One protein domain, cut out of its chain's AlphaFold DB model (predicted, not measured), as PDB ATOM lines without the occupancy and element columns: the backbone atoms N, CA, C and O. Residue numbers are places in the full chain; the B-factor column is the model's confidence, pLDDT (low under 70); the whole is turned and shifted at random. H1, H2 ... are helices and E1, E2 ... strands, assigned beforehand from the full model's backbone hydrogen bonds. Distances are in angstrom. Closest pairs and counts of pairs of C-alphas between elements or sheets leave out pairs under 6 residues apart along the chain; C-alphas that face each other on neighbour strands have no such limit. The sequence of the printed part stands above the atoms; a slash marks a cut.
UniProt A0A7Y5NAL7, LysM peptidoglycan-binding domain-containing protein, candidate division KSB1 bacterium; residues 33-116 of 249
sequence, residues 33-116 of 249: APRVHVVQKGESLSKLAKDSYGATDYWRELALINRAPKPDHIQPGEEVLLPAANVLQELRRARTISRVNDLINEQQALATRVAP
ATOM      1  N   ALA A  33     -37.584  24.676 -45.506       75.75
ATOM      2  CA  ALA A  33     -37.118  23.570 -46.340       75.75
ATOM      3  C   ALA A  33     -35.790  23.893 -47.046       75.75
ATOM      4  O   ALA A  33     -35.614  25.017 -47.529       75.75
ATOM      5  N   PRO A  34     -34.864  22.918 -47.149       84.00
ATOM      6  CA  PRO A  34     -33.669  23.074 -47.965       84.00
ATOM      7  C   PRO A  34     -34.045  23.216 -49.441       84.00
ATOM      8  O   PRO A  34     -34.885  22.474 -49.951       84.00
ATOM      9  N   ARG A  35     -33.387  24.144 -50.139       85.75
ATOM     10  CA  ARG A  35     -33.559  24.364 -51.581       85.75
ATOM     11  C   ARG A  35     -32.214  24.484 -52.282       85.75
ATOM     12  O   ARG A  35     -31.255  24.979 -51.699       85.75
ATOM     13  N   VAL A  36     -32.160  24.085 -53.545       87.38
ATOM     14  CA  VAL A  36     -30.985  24.288 -54.402       87.38
ATOM     15  C   VAL A  36     -31.187  25.569 -55.209       87.38
ATOM     16  O   VAL A  36     -32.250  25.774 -55.791       87.38
ATOM     17  N   HIS A  37     -30.193  26.456 -55.204       87.75
ATOM     18  CA  HIS A  37     -30.192  27.711 -55.955       87.75
ATOM     19  C   HIS A  37     -29.024  27.740 -56.934       87.75
ATOM     20  O   HIS A  37     -27.884  27.504 -56.541       87.75
ATOM     21  N   VAL A  38     -29.307  28.066 -58.193       89.62
ATOM     22  CA  VAL A  38     -28.280  28.220 -59.228       89.62
ATOM     23  C   VAL A  38     -27.721  29.636 -59.169       89.62
ATOM     24  O   VAL A  38     -28.435  30.611 -59.420       89.62
ATOM     25  N   VAL A  39     -26.434  29.736 -58.855       88.81
ATOM     26  CA  VAL A  39     -25.708  30.995 -58.683       88.81
ATOM     27  C   VAL A  39     -25.697  31.790 -59.985       88.81
ATOM     28  O   VAL A  39     -25.315  31.289 -61.040       88.81
ATOM     29  N   GLN A  40     -26.073  33.062 -59.916       88.00
ATOM     30  CA  GLN A  40     -26.037  33.980 -61.053       88.00
ATOM     31  C   GLN A  40     -24.716  34.756 -61.123       88.00
ATOM     32  O   GLN A  40     -23.950  34.862 -60.162       88.00
ATOM     33  N   LYS A  41     -24.433  35.348 -62.289       86.12
ATOM     34  CA  LYS A  41     -23.209  36.135 -62.492       86.12
ATOM     35  C   LYS A  41     -23.150  37.325 -61.529       86.12
ATOM     36  O   LYS A  41     -23.994  38.214 -61.584       86.12
ATOM     37  N   GLY A  42     -22.105  37.368 -60.699       84.06
ATOM     38  CA  GLY A  42     -21.895  38.430 -59.710       84.06
ATOM     39  C   GLY A  42     -22.618  38.208 -58.376       84.06
ATOM     40  O   GLY A  42     -22.634  39.115 -57.541       84.06
ATOM     41  N   GLU A  43     -23.214  37.034 -58.158       85.56
ATOM     42  CA  GLU A  43     -23.639  36.602 -56.827       85.56
ATOM     43  C   GLU A  43     -22.446  36.098 -56.004       85.56
ATOM     44  O   GLU A  43     -21.447  35.617 -56.533       85.56
ATOM     45  N   SER A  44     -22.551  36.236 -54.685       88.88
ATOM     46  CA  SER A  44     -21.601  35.704 -53.703       88.88
ATOM     47  C   SER A  44     -22.379  35.045 -52.570       88.88
ATOM     48  O   SER A  44     -23.541  35.400 -52.344       88.88
ATOM     49  N   LEU A  45     -21.756  34.132 -51.814       87.75
ATOM     50  CA  LEU A  45     -22.428  33.490 -50.676       87.75
ATOM     51  C   LEU A  45     -22.906  34.519 -49.648       87.75
ATOM     52  O   LEU A  45     -23.991  34.380 -49.099       87.75
ATOM     53  N   SER A  46     -22.138  35.589 -49.436       88.00
ATOM     54  CA  SER A  46     -22.507  36.698 -48.550       88.00
ATOM     55  C   SER A  46     -23.754  37.446 -49.017       88.00
ATOM     56  O   SER A  46     -24.602  37.807 -48.198       88.00
ATOM     57  N   LYS A  47     -23.889  37.671 -50.330       88.25
ATOM     58  CA  LYS A  47     -25.071  38.321 -50.907       88.25
ATOM     59  C   LYS A  47     -26.287  37.399 -50.847       88.25
ATOM     60  O   LYS A  47     -27.325  37.814 -50.350       88.25
ATOM     61  N   LEU A  48     -26.117  36.131 -51.219       87.44
ATOM     62  CA  LEU A  48     -27.150  35.099 -51.096       87.44
ATOM     63  C   LEU A  48     -27.627  34.932 -49.650       87.44
ATOM     64  O   LEU A  48     -28.828  34.815 -49.407       87.44
ATOM     65  N   ALA A  49     -26.703  34.973 -48.690       88.94
ATOM     66  CA  ALA A  49     -27.008  34.883 -47.270       88.94
ATOM     67  C   ALA A  49     -27.827  36.086 -46.781       88.94
ATOM     68  O   ALA A  49     -28.820  35.923 -46.073       88.94
ATOM     69  N   LYS A  50     -27.449  37.296 -47.205       87.56
ATOM     70  CA  LYS A  50     -28.195  38.518 -46.898       87.56
ATOM     71  C   LYS A  50     -29.592  38.497 -47.513       87.56
ATOM     72  O   LYS A  50     -30.553  38.824 -46.824       87.56
ATOM     73  N   ASP A  51     -29.700  38.099 -48.773       86.75
ATOM     74  CA  ASP A  51     -30.961  38.124 -49.509       86.75
ATOM     75  C   ASP A  51     -31.917  37.019 -49.027       86.75
ATOM     76  O   ASP A  51     -33.125  37.238 -48.955       86.75
ATOM     77  N   SER A  52     -31.387  35.855 -48.628       86.25
ATOM     78  CA  SER A  52     -32.194  34.712 -48.169       86.25
ATOM     79  C   SER A  52     -32.493  34.728 -46.666       86.25
ATOM     80  O   SER A  52     -33.587  34.342 -46.264       86.25
ATOM     81  N   TYR A  53     -31.549  35.168 -45.827       86.25
ATOM     82  CA  TYR A  53     -31.643  35.071 -44.359       86.25
ATOM     83  C   TYR A  53     -31.584  36.428 -43.646       86.25
ATOM     84  O   TYR A  53     -31.635  36.487 -42.418       86.25
ATOM     85  N   GLY A  54     -31.447  37.531 -44.387       86.38
ATOM     86  CA  GLY A  54     -31.414  38.890 -43.840       86.38
ATOM     87  C   GLY A  54     -30.086  39.298 -43.196       86.38
ATOM     88  O   GLY A  54     -29.932  40.461 -42.824       86.38
ATOM     89  N   ALA A  55     -29.111  38.391 -43.077       86.31
ATOM     90  CA  ALA A  55     -27.808  38.681 -42.485       86.31
ATOM     91  C   ALA A  55     -26.667  38.105 -43.324       86.31
ATOM     92  O   ALA A  55     -26.678  36.936 -43.704       86.31
ATOM     93  N   THR A  56     -25.648  38.929 -43.566       88.31
ATOM     94  CA  THR A  56     -24.441  38.526 -44.297       88.31
ATOM     95  C   THR A  56     -23.667  37.447 -43.556       88.31
ATOM     96  O   THR A  56     -23.116  36.565 -44.196       88.31
ATOM     97  N   ASP A  57     -23.666  37.466 -42.222       88.19
ATOM     98  CA  ASP A  57     -22.819  36.607 -41.382       88.19
ATOM     99  C   ASP A  57     -23.057  35.106 -41.569       88.19
ATOM    100  O   ASP A  57     -22.186  34.315 -41.225       88.19
ATOM    101  N   TYR A  58     -24.210  34.719 -42.125       89.44
ATOM    102  CA  TYR A  58     -24.547  33.325 -42.423       89.44
ATOM    103  C   TYR A  58     -23.713  32.709 -43.558       89.44
ATOM    104  O   TYR A  58     -23.790  31.505 -43.797       89.44
ATOM    105  N   TRP A  59     -22.898  33.500 -44.263       90.06
ATOM    106  CA  TRP A  59     -22.057  32.999 -45.352       90.06
ATOM    107  C   TRP A  59     -21.116  31.867 -44.914       90.06
ATOM    108  O   TRP A  59     -20.814  30.983 -45.715       90.06
ATOM    109  N   ARG A  60     -20.664  31.865 -43.650       89.06
ATOM    110  CA  ARG A  60     -19.725  30.864 -43.116       89.06
ATOM    111  C   ARG A  60     -20.383  29.498 -43.023       89.06
ATOM    112  O   ARG A  60     -19.824  28.501 -43.465       89.06
ATOM    113  N   GLU A  61     -21.582  29.471 -42.466       89.69
ATOM    114  CA  GLU A  61     -22.388  28.273 -42.317       89.69
ATOM    115  C   GLU A  61     -22.833  27.739 -43.692       89.69
ATOM    116  O   GLU A  61     -22.763  26.531 -43.923       89.69
ATOM    117  N   LEU A  62     -23.177  28.622 -44.642       88.50
ATOM    118  CA  LEU A  62     -23.434  28.218 -46.033       88.50
ATOM    119  C   LEU A  62     -22.204  27.576 -46.685       88.50
ATOM    120  O   LEU A  62     -22.340  26.552 -47.356       88.50
ATOM    121  N   ALA A  63     -21.016  28.157 -46.500       88.88
ATOM    122  CA  ALA A  63     -19.780  27.617 -47.061       88.88
ATOM    123  C   ALA A  63     -19.459  26.224 -46.493       88.88
ATOM    124  O   ALA A  63     -19.034  25.343 -47.238       88.88
ATOM    125  N   LEU A  64     -19.724  26.003 -45.198       87.19
ATOM    126  CA  LEU A  64     -19.559  24.698 -44.551       87.19
ATOM    127  C   LEU A  64     -20.489  23.634 -45.147       87.19
ATOM    128  O   LEU A  64     -20.027  22.543 -45.481       87.19
ATOM    129  N   ILE A  65     -21.777  23.948 -45.319       87.62
ATOM    130  CA  ILE A  65     -22.761  23.002 -45.872       87.62
ATOM    131  C   ILE A  65     -22.434  22.637 -47.320       87.62
ATOM    132  O   ILE A  65     -22.470  21.462 -47.686       87.62
ATOM    133  N   ASN A  66     -22.090  23.639 -48.131       87.50
ATOM    134  CA  ASN A  66     -21.775  23.458 -49.547       87.50
ATOM    135  C   ASN A  66     -20.355  22.932 -49.783       87.50
ATOM    136  O   ASN A  66     -19.967  22.703 -50.923       87.50
ATOM    137  N   ARG A  67     -19.568  22.741 -48.712       82.75
ATOM    138  CA  ARG A  67     -18.147  22.362 -48.767       82.75
ATOM    139  C   ARG A  67     -17.340  23.262 -49.711       82.75
ATOM    140  O   ARG A  67     -16.364  22.817 -50.312       82.75
ATOM    141  N   ALA A  68     -17.744  24.525 -49.832       76.81
ATOM    142  CA  ALA A  68     -17.135  25.479 -50.741       76.81
ATOM    143  C   ALA A  68     -15.781  25.928 -50.160       76.81
ATOM    144  O   ALA A  68     -15.750  26.561 -49.100       76.81
ATOM    145  N   PRO A  69     -14.644  25.633 -50.823       59.22
ATOM    146  CA  PRO A  69     -13.319  25.934 -50.282       59.22
ATOM    147  C   PRO A  69     -13.017  27.438 -50.240       59.22
ATOM    148  O   PRO A  69     -12.149  27.866 -49.479       59.22
ATOM    149  N   LYS A  70     -13.713  28.248 -51.053       72.50
ATOM    150  CA  LYS A  70     -13.593  29.710 -51.061       72.50
ATOM    151  C   LYS A  70     -14.982  30.363 -51.090       72.50
ATOM    152  O   LYS A  70     -15.648  30.293 -52.117       72.50
ATOM    153  N   PRO A  71     -15.403  31.036 -50.008       68.12
ATOM    154  CA  PRO A  71     -16.748  31.604 -49.883       68.12
ATOM    155  C   PRO A  71     -17.018  32.769 -50.851       68.12
ATOM    156  O   PRO A  71     -18.166  33.023 -51.216       68.12
ATOM    157  N   ASP A  72     -15.954  33.447 -51.286       69.75
ATOM    158  CA  ASP A  72     -16.024  34.590 -52.200       69.75
ATOM    159  C   ASP A  72     -15.897  34.186 -53.677       69.75
ATOM    160  O   ASP A  72     -16.054  35.025 -54.558       69.75
ATOM    161  N   HIS A  73     -15.616  32.909 -53.965       70.56
ATOM    162  CA  HIS A  73     -15.412  32.396 -55.322       70.56
ATOM    163  C   HIS A  73     -16.397  31.266 -55.641       70.56
ATOM    164  O   HIS A  73     -15.981  30.143 -55.919       70.56
ATOM    165  N   ILE A  74     -17.692  31.577 -55.614       80.81
ATOM    166  CA  ILE A  74     -18.705  30.736 -56.265       80.81
ATOM    167  C   ILE A  74     -18.771  31.090 -57.750       80.81
ATOM    168  O   ILE A  74     -18.682  32.269 -58.114       80.81
ATOM    169  N   GLN A  75     -18.870  30.083 -58.617       82.69
ATOM    170  CA  GLN A  75     -18.944  30.322 -60.056       82.69
ATOM    171  C   GLN A  75     -20.399  30.505 -60.509       82.69
ATOM    172  O   GLN A  75     -21.299  29.843 -59.996       82.69
ATOM    173  N   PRO A  76     -20.668  31.387 -61.487       84.88
ATOM    174  CA  PRO A  76     -21.993  31.469 -62.092       84.88
ATOM    175  C   PRO A  76     -22.376  30.120 -62.718       84.88
ATOM    176  O   PRO A  76     -21.583  29.544 -63.461       84.88
ATOM    177  N   GLY A  77     -23.588  29.642 -62.444       83.56
ATOM    178  CA  GLY A  77     -24.088  28.329 -62.856       83.56
ATOM    179  C   GLY A  77     -23.854  27.212 -61.835       83.56
ATOM    180  O   GLY A  77     -24.332  26.105 -62.050       83.56
ATOM    181  N   GLU A  78     -23.154  27.484 -60.733       85.94
ATOM    182  CA  GLU A  78     -22.963  26.521 -59.646       85.94
ATOM    183  C   GLU A  78     -24.252  26.341 -58.834       85.94
ATOM    184  O   GLU A  78     -24.975  27.302 -58.561       85.94
ATOM    185  N   GLU A  79     -24.543  25.105 -58.439       88.31
ATOM    186  CA  GLU A  79     -25.671  24.782 -57.573       88.31
ATOM    187  C   GLU A  79     -25.264  24.914 -56.105       88.31
ATOM    188  O   GLU A  79     -24.406  24.189 -55.607       88.31
ATOM    189  N   VAL A  80     -25.903  25.844 -55.400       88.50
ATOM    190  CA  VAL A  80     -25.687  26.084 -53.975       88.50
ATOM    191  C   VAL A  80     -26.908  25.615 -53.202       88.50
ATOM    192  O   VAL A  80     -28.030  26.081 -53.409       88.50
ATOM    193  N   LEU A  81     -26.681  24.708 -52.258       88.75
ATOM    194  CA  LEU A  81     -27.669  24.288 -51.283       88.75
ATOM    195  C   LEU A  81     -27.877  25.402 -50.251       88.75
ATOM    196  O   LEU A  81     -26.982  25.750 -49.474       88.75
ATOM    197  N   LEU A  82     -29.091  25.935 -50.231       89.69
ATOM    198  CA  LEU A  82     -29.584  26.868 -49.233       89.69
ATOM    199  C   LEU A  82     -30.395  26.071 -48.199       89.69
ATOM    200  O   LEU A  82     -31.508  25.636 -48.510       89.69
ATOM    201  N   PRO A  83     -29.859  25.828 -46.991       89.12
ATOM    202  CA  PRO A  83     -30.573  25.101 -45.945       89.12
ATOM    203  C   PRO A  83     -31.730  25.934 -45.375       89.12
ATOM    204  O   PRO A  83     -31.815  27.154 -45.566       89.12
ATOM    205  N   ALA A  84     -32.569  25.279 -44.581       88.19
ATOM    206  CA  ALA A  84     -33.558  25.964 -43.764       88.19
ATOM    207  C   ALA A  84     -32.884  26.916 -42.744       88.19
ATOM    208  O   ALA A  84     -31.787  26.663 -42.232       88.19
ATOM    209  N   ALA A  85     -33.521  28.050 -42.453       85.81
ATOM    210  CA  ALA A  85     -32.937  29.099 -41.613       85.81
ATOM    211  C   ALA A  85     -32.765  28.660 -40.150       85.81
ATOM    212  O   ALA A  85     -31.810  29.060 -39.480       85.81
ATOM    213  N   ASN A  86     -33.669  27.810 -39.660       86.38
ATOM    214  CA  ASN A  86     -33.561  27.169 -38.350       86.38
ATOM    215  C   ASN A  86     -32.272  26.336 -38.234       86.38
ATOM    216  O   ASN A  86     -31.587  26.417 -37.219       86.38
ATOM    217  N   VAL A  87     -31.886  25.622 -39.293       87.94
ATOM    218  CA  VAL A  87     -30.677  24.792 -39.340       87.94
ATOM    219  C   VAL A  87     -29.428  25.656 -39.382       87.94
ATOM    220  O   VAL A  87     -28.461  25.358 -38.692       87.94
ATOM    221  N   LEU A  88     -29.448  26.767 -40.118       88.25
ATOM    222  CA  LEU A  88     -28.380  27.772 -40.077       88.25
ATOM    223  C   LEU A  88     -28.175  28.345 -38.676       88.25
ATOM    224  O   LEU A  88     -27.047  28.484 -38.199       88.25
ATOM    225  N   GLN A  89     -29.274  28.649 -37.991       88.12
ATOM    226  CA  GLN A  89     -29.223  29.108 -36.614       88.12
ATOM    227  C   GLN A  89     -28.726  28.006 -35.668       88.12
ATOM    228  O   GLN A  89     -27.997  28.297 -34.716       88.12
ATOM    229  N   GLU A  90     -29.089  26.750 -35.920       88.12
ATOM    230  CA  GLU A  90     -28.633  25.607 -35.135       88.12
ATOM    231  C   GLU A  90     -27.149  25.308 -35.363       88.12
ATOM    232  O   GLU A  90     -26.431  25.112 -34.390       88.12
ATOM    233  N   LEU A  91     -26.656  25.402 -36.599       89.06
ATOM    234  CA  LEU A  91     -25.234  25.329 -36.953       89.06
ATOM    235  C   LEU A  91     -24.415  26.365 -36.186       89.06
ATOM    236  O   LEU A  91     -23.372  26.040 -35.627       89.06
ATOM    237  N   ARG A  92     -24.920  27.598 -36.092       87.25
ATOM    238  CA  ARG A  92     -24.281  28.664 -35.312       87.25
ATOM    239  C   ARG A  92     -24.270  28.380 -33.809       87.25
ATOM    240  O   ARG A  92     -23.347  28.785 -33.106       87.25
ATOM    241  N   ARG A  93     -25.320  27.738 -33.293       88.25
ATOM    242  CA  ARG A  93     -25.457  27.396 -31.867       88.25
ATOM    243  C   ARG A  93     -24.753  26.094 -31.497       88.25
ATOM    244  O   ARG A  93     -24.483  25.878 -30.312       88.25
ATOM    245  N   ALA A  94     -24.484  25.231 -32.470       88.44
ATOM    246  CA  ALA A  94     -23.862  23.942 -32.265       88.44
ATOM    247  C   ALA A  94     -22.468  24.145 -31.666       88.44
ATOM    248  O   ALA A  94     -21.563  24.700 -32.281       88.44
ATOM    249  N   ARG A  95     -22.297  23.694 -30.420       83.38
ATOM    250  CA  ARG A  95     -21.007  23.770 -29.722       83.38
ATOM    251  C   ARG A  95     -20.056  22.645 -30.118       83.38
ATOM    252  O   ARG A  95     -18.872  22.718 -29.807       83.38
ATOM    253  N   THR A  96     -20.570  21.590 -30.747       87.88
ATOM    254  CA  THR A  96     -19.820  20.372 -31.050       87.88
ATOM    255  C   THR A  96     -19.805  20.093 -32.547       87.88
ATOM    256  O   THR A  96     -20.800  20.270 -33.247       87.88
ATOM    257  N   ILE A  97     -18.664  19.595 -33.024       86.38
ATOM    258  CA  ILE A  97     -18.450  19.242 -34.434       86.38
ATOM    259  C   ILE A  97     -19.380  18.095 -34.861       86.38
ATOM    260  O   ILE A  97     -19.871  18.095 -35.983       86.38
ATOM    261  N   SER A  98     -19.683  17.153 -33.956       86.69
ATOM    262  CA  SER A  98     -20.617  16.056 -34.246       86.69
ATOM    263  C   SER A  98     -21.995  16.585 -34.640       86.69
ATOM    264  O   SER A  98     -22.501  16.208 -35.688       86.69
ATOM    265  N   ARG A  99     -22.557  17.533 -33.871       87.69
ATOM    266  CA  ARG A  99     -23.889  18.080 -34.167       87.69
ATOM    267  C   ARG A  99     -23.914  18.832 -35.496       87.69
ATOM    268  O   ARG A  99     -24.891  18.736 -36.226       87.69
ATOM    269  N   VAL A 100     -22.837  19.552 -35.815       85.81
ATOM    270  CA  VAL A 100     -22.670  20.217 -37.116       85.81
ATOM    271  C   VAL A 100     -22.711  19.193 -38.254       85.81
ATOM    272  O   VAL A 100     -23.454  19.383 -39.211       85.81
ATOM    273  N   ASN A 101     -21.964  18.093 -38.133       88.12
ATOM    274  CA  ASN A 101     -21.944  17.041 -39.149       88.12
ATOM    275  C   ASN A 101     -23.306  16.348 -39.298       88.12
ATOM    276  O   ASN A 101     -23.737  16.113 -40.425       88.12
ATOM    277  N   ASP A 102     -23.997  16.068 -38.189       90.19
ATOM    278  CA  ASP A 102     -25.334  15.462 -38.199       90.19
ATOM    279  C   ASP A 102     -26.333  16.352 -38.954       90.19
ATOM    280  O   ASP A 102     -27.011  15.885 -39.867       90.19
ATOM    281  N   LEU A 103     -26.347  17.657 -38.656       87.06
ATOM    282  CA  LEU A 103     -27.211  18.632 -39.330       87.06
ATOM    283  C   LEU A 103     -26.913  18.738 -40.829       87.06
ATOM    284  O   LEU A 103     -27.835  18.800 -41.640       87.06
ATOM    285  N   ILE A 104     -25.634  18.742 -41.217       86.50
ATOM    286  CA  ILE A 104     -25.241  18.776 -42.632       86.50
ATOM    287  C   ILE A 104     -25.747  17.521 -43.357       86.50
ATOM    288  O   ILE A 104     -26.325  17.632 -44.440       86.50
ATOM    289  N   ASN A 105     -25.577  16.341 -42.756       88.00
ATOM    290  CA  ASN A 105     -26.031  15.076 -43.335       88.00
ATOM    291  C   ASN A 105     -27.561  15.026 -43.466       88.00
ATOM    292  O   ASN A 105     -28.075  14.616 -44.508       88.00
ATOM    293  N   GLU A 106     -28.292  15.479 -42.445       86.69
ATOM    294  CA  GLU A 106     -29.753  15.584 -42.476       86.69
ATOM    295  C   GLU A 106     -30.223  16.508 -43.611       86.69
ATOM    296  O   GLU A 106     -31.101  16.131 -44.389       86.69
ATOM    297  N   GLN A 107     -29.604  17.683 -43.775       83.12
ATOM    298  CA  GLN A 107     -29.951  18.613 -44.857       83.12
ATOM    299  C   GLN A 107     -29.692  18.028 -46.246       83.12
ATOM    300  O   GLN A 107     -30.538  18.151 -47.130       83.12
ATOM    301  N   GLN A 108     -28.556  17.360 -46.446       83.69
ATOM    302  CA  GLN A 108     -28.230  16.721 -47.724       83.69
ATOM    303  C   GLN A 108     -29.186  15.560 -48.040       83.69
ATOM    304  O   GLN A 108     -29.611  15.399 -49.188       83.69
ATOM    305  N   ALA A 109     -29.593  14.795 -47.023       83.81
ATOM    306  CA  ALA A 109     -30.590  13.739 -47.172       83.81
ATOM    307  C   ALA A 109     -31.968  14.303 -47.559       83.81
ATOM    308  O   ALA A 109     -32.661  13.716 -48.390       83.81
ATOM    309  N   LEU A 110     -32.361  15.451 -46.995       80.75
ATOM    310  CA  LEU A 110     -33.602  16.142 -47.355       80.75
ATOM    311  C   LEU A 110     -33.545  16.728 -48.771       80.75
ATOM    312  O   LEU A 110     -34.487  16.538 -49.534       80.75
ATOM    313  N   ALA A 111     -32.434  17.356 -49.159       75.50
ATOM    314  CA  ALA A 111     -32.244  17.873 -50.514       75.50
ATOM    315  C   ALA A 111     -32.350  16.756 -51.566       75.50
ATOM    316  O   ALA A 111     -33.074  16.891 -52.551       75.50
ATOM    317  N   THR A 112     -31.728  15.603 -51.294       77.56
ATOM    318  CA  THR A 112     -31.809  14.409 -52.153       77.56
ATOM    319  C   THR A 112     -33.239  13.871 -52.280       77.56
ATOM    320  O   THR A 112     -33.592  13.304 -53.307       77.56
ATOM    321  N   ARG A 113     -34.093  14.051 -51.262       71.50
ATOM    322  CA  ARG A 113     -35.510  13.643 -51.315       71.50
ATOM    323  C   ARG A 113     -36.389  14.596 -52.120       71.50
ATOM    324  O   ARG A 113     -37.421  14.158 -52.618       71.50
ATOM    325  N   VAL A 114     -36.008  15.870 -52.228       64.25
ATOM    326  CA  VAL A 114     -36.767  16.902 -52.957       64.25
ATOM    327  C   VAL A 114     -36.357  16.969 -54.435       64.25
ATOM    328  O   VAL A 114     -37.205  17.203 -55.293       64.25
ATOM    329  N   ALA A 115     -35.094  16.668 -54.753       58.38
ATOM    330  CA  ALA A 115     -34.561  16.643 -56.116       58.38
ATOM    331  C   ALA A 115     -35.290  15.733 -57.147       58.38
ATOM    332  O   ALA A 115     -35.396  16.150 -58.300       58.38
ATOM    333  N   PRO A 116     -35.857  14.545 -56.826       53.56
ATOM    334  CA  PRO A 116     -36.415  13.657 -57.853       53.56
ATOM    335  C   PRO A 116     -37.740  14.128 -58.481       53.56
ATOM    336  O   PRO A 116     -38.276  13.426 -59.334       53.56
TER     337      PRO A 116
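AT A GLANCE: This is residues 33 to 116 of the 249 residues of the protein "LysM peptidoglycan-binding domain-containing protein" of candidate division KSB1 bacterium (UniProt A0A7Y5NAL7). Two short antiparallel strands, E1 and E2, have H1 and H2, roughly perpendicular, near E2; long H4 folds back from H3 to pass both strands. The 84 printed residues, mostly helix, run E1 H1 H2 E2 H3 H4. The whole is compact, radius of gyration of the C-alphas 12.2 A, spanning 34 by 31 by 23 A.

HOW THE PARTS SIT: E1, residues 35 to 38, and E2, residues 79 to 82, are antiparallel; N 35 and O 82, 2.9 A apart, are within hydrogen-bond range. H1, residues 45 to 53, touches H2, residues 56 to 65, about perpendicular at 73 degrees; their closest C-alphas, Lys 50 and Thr 56, are 4.6 A apart. H3, residues 85 to 93, and H4, residues 97 to 116, form a helical hairpin, a shallow tilt of 17 degrees; the closest C-alphas, Leu 91 and Val 100, are 5.7 A apart. Every O i to N i+4 pair is within hydrogen-bond range in H1 and H3, 4 of 6 in H2, 15 of 16 in H4.

IN THESE COORDINATES: E1 begins at C-alpha 35 (-33.559, 24.364, -51.581); H4, 30.0 A long, ends at C-alpha 116 (-36.415, 13.657, -57.853).

THE WHOLE: The printed part has no cut. The H2 to E2 link is long. Residues 69, 71 to 72 and 114 to 116 have pLDDT under 70.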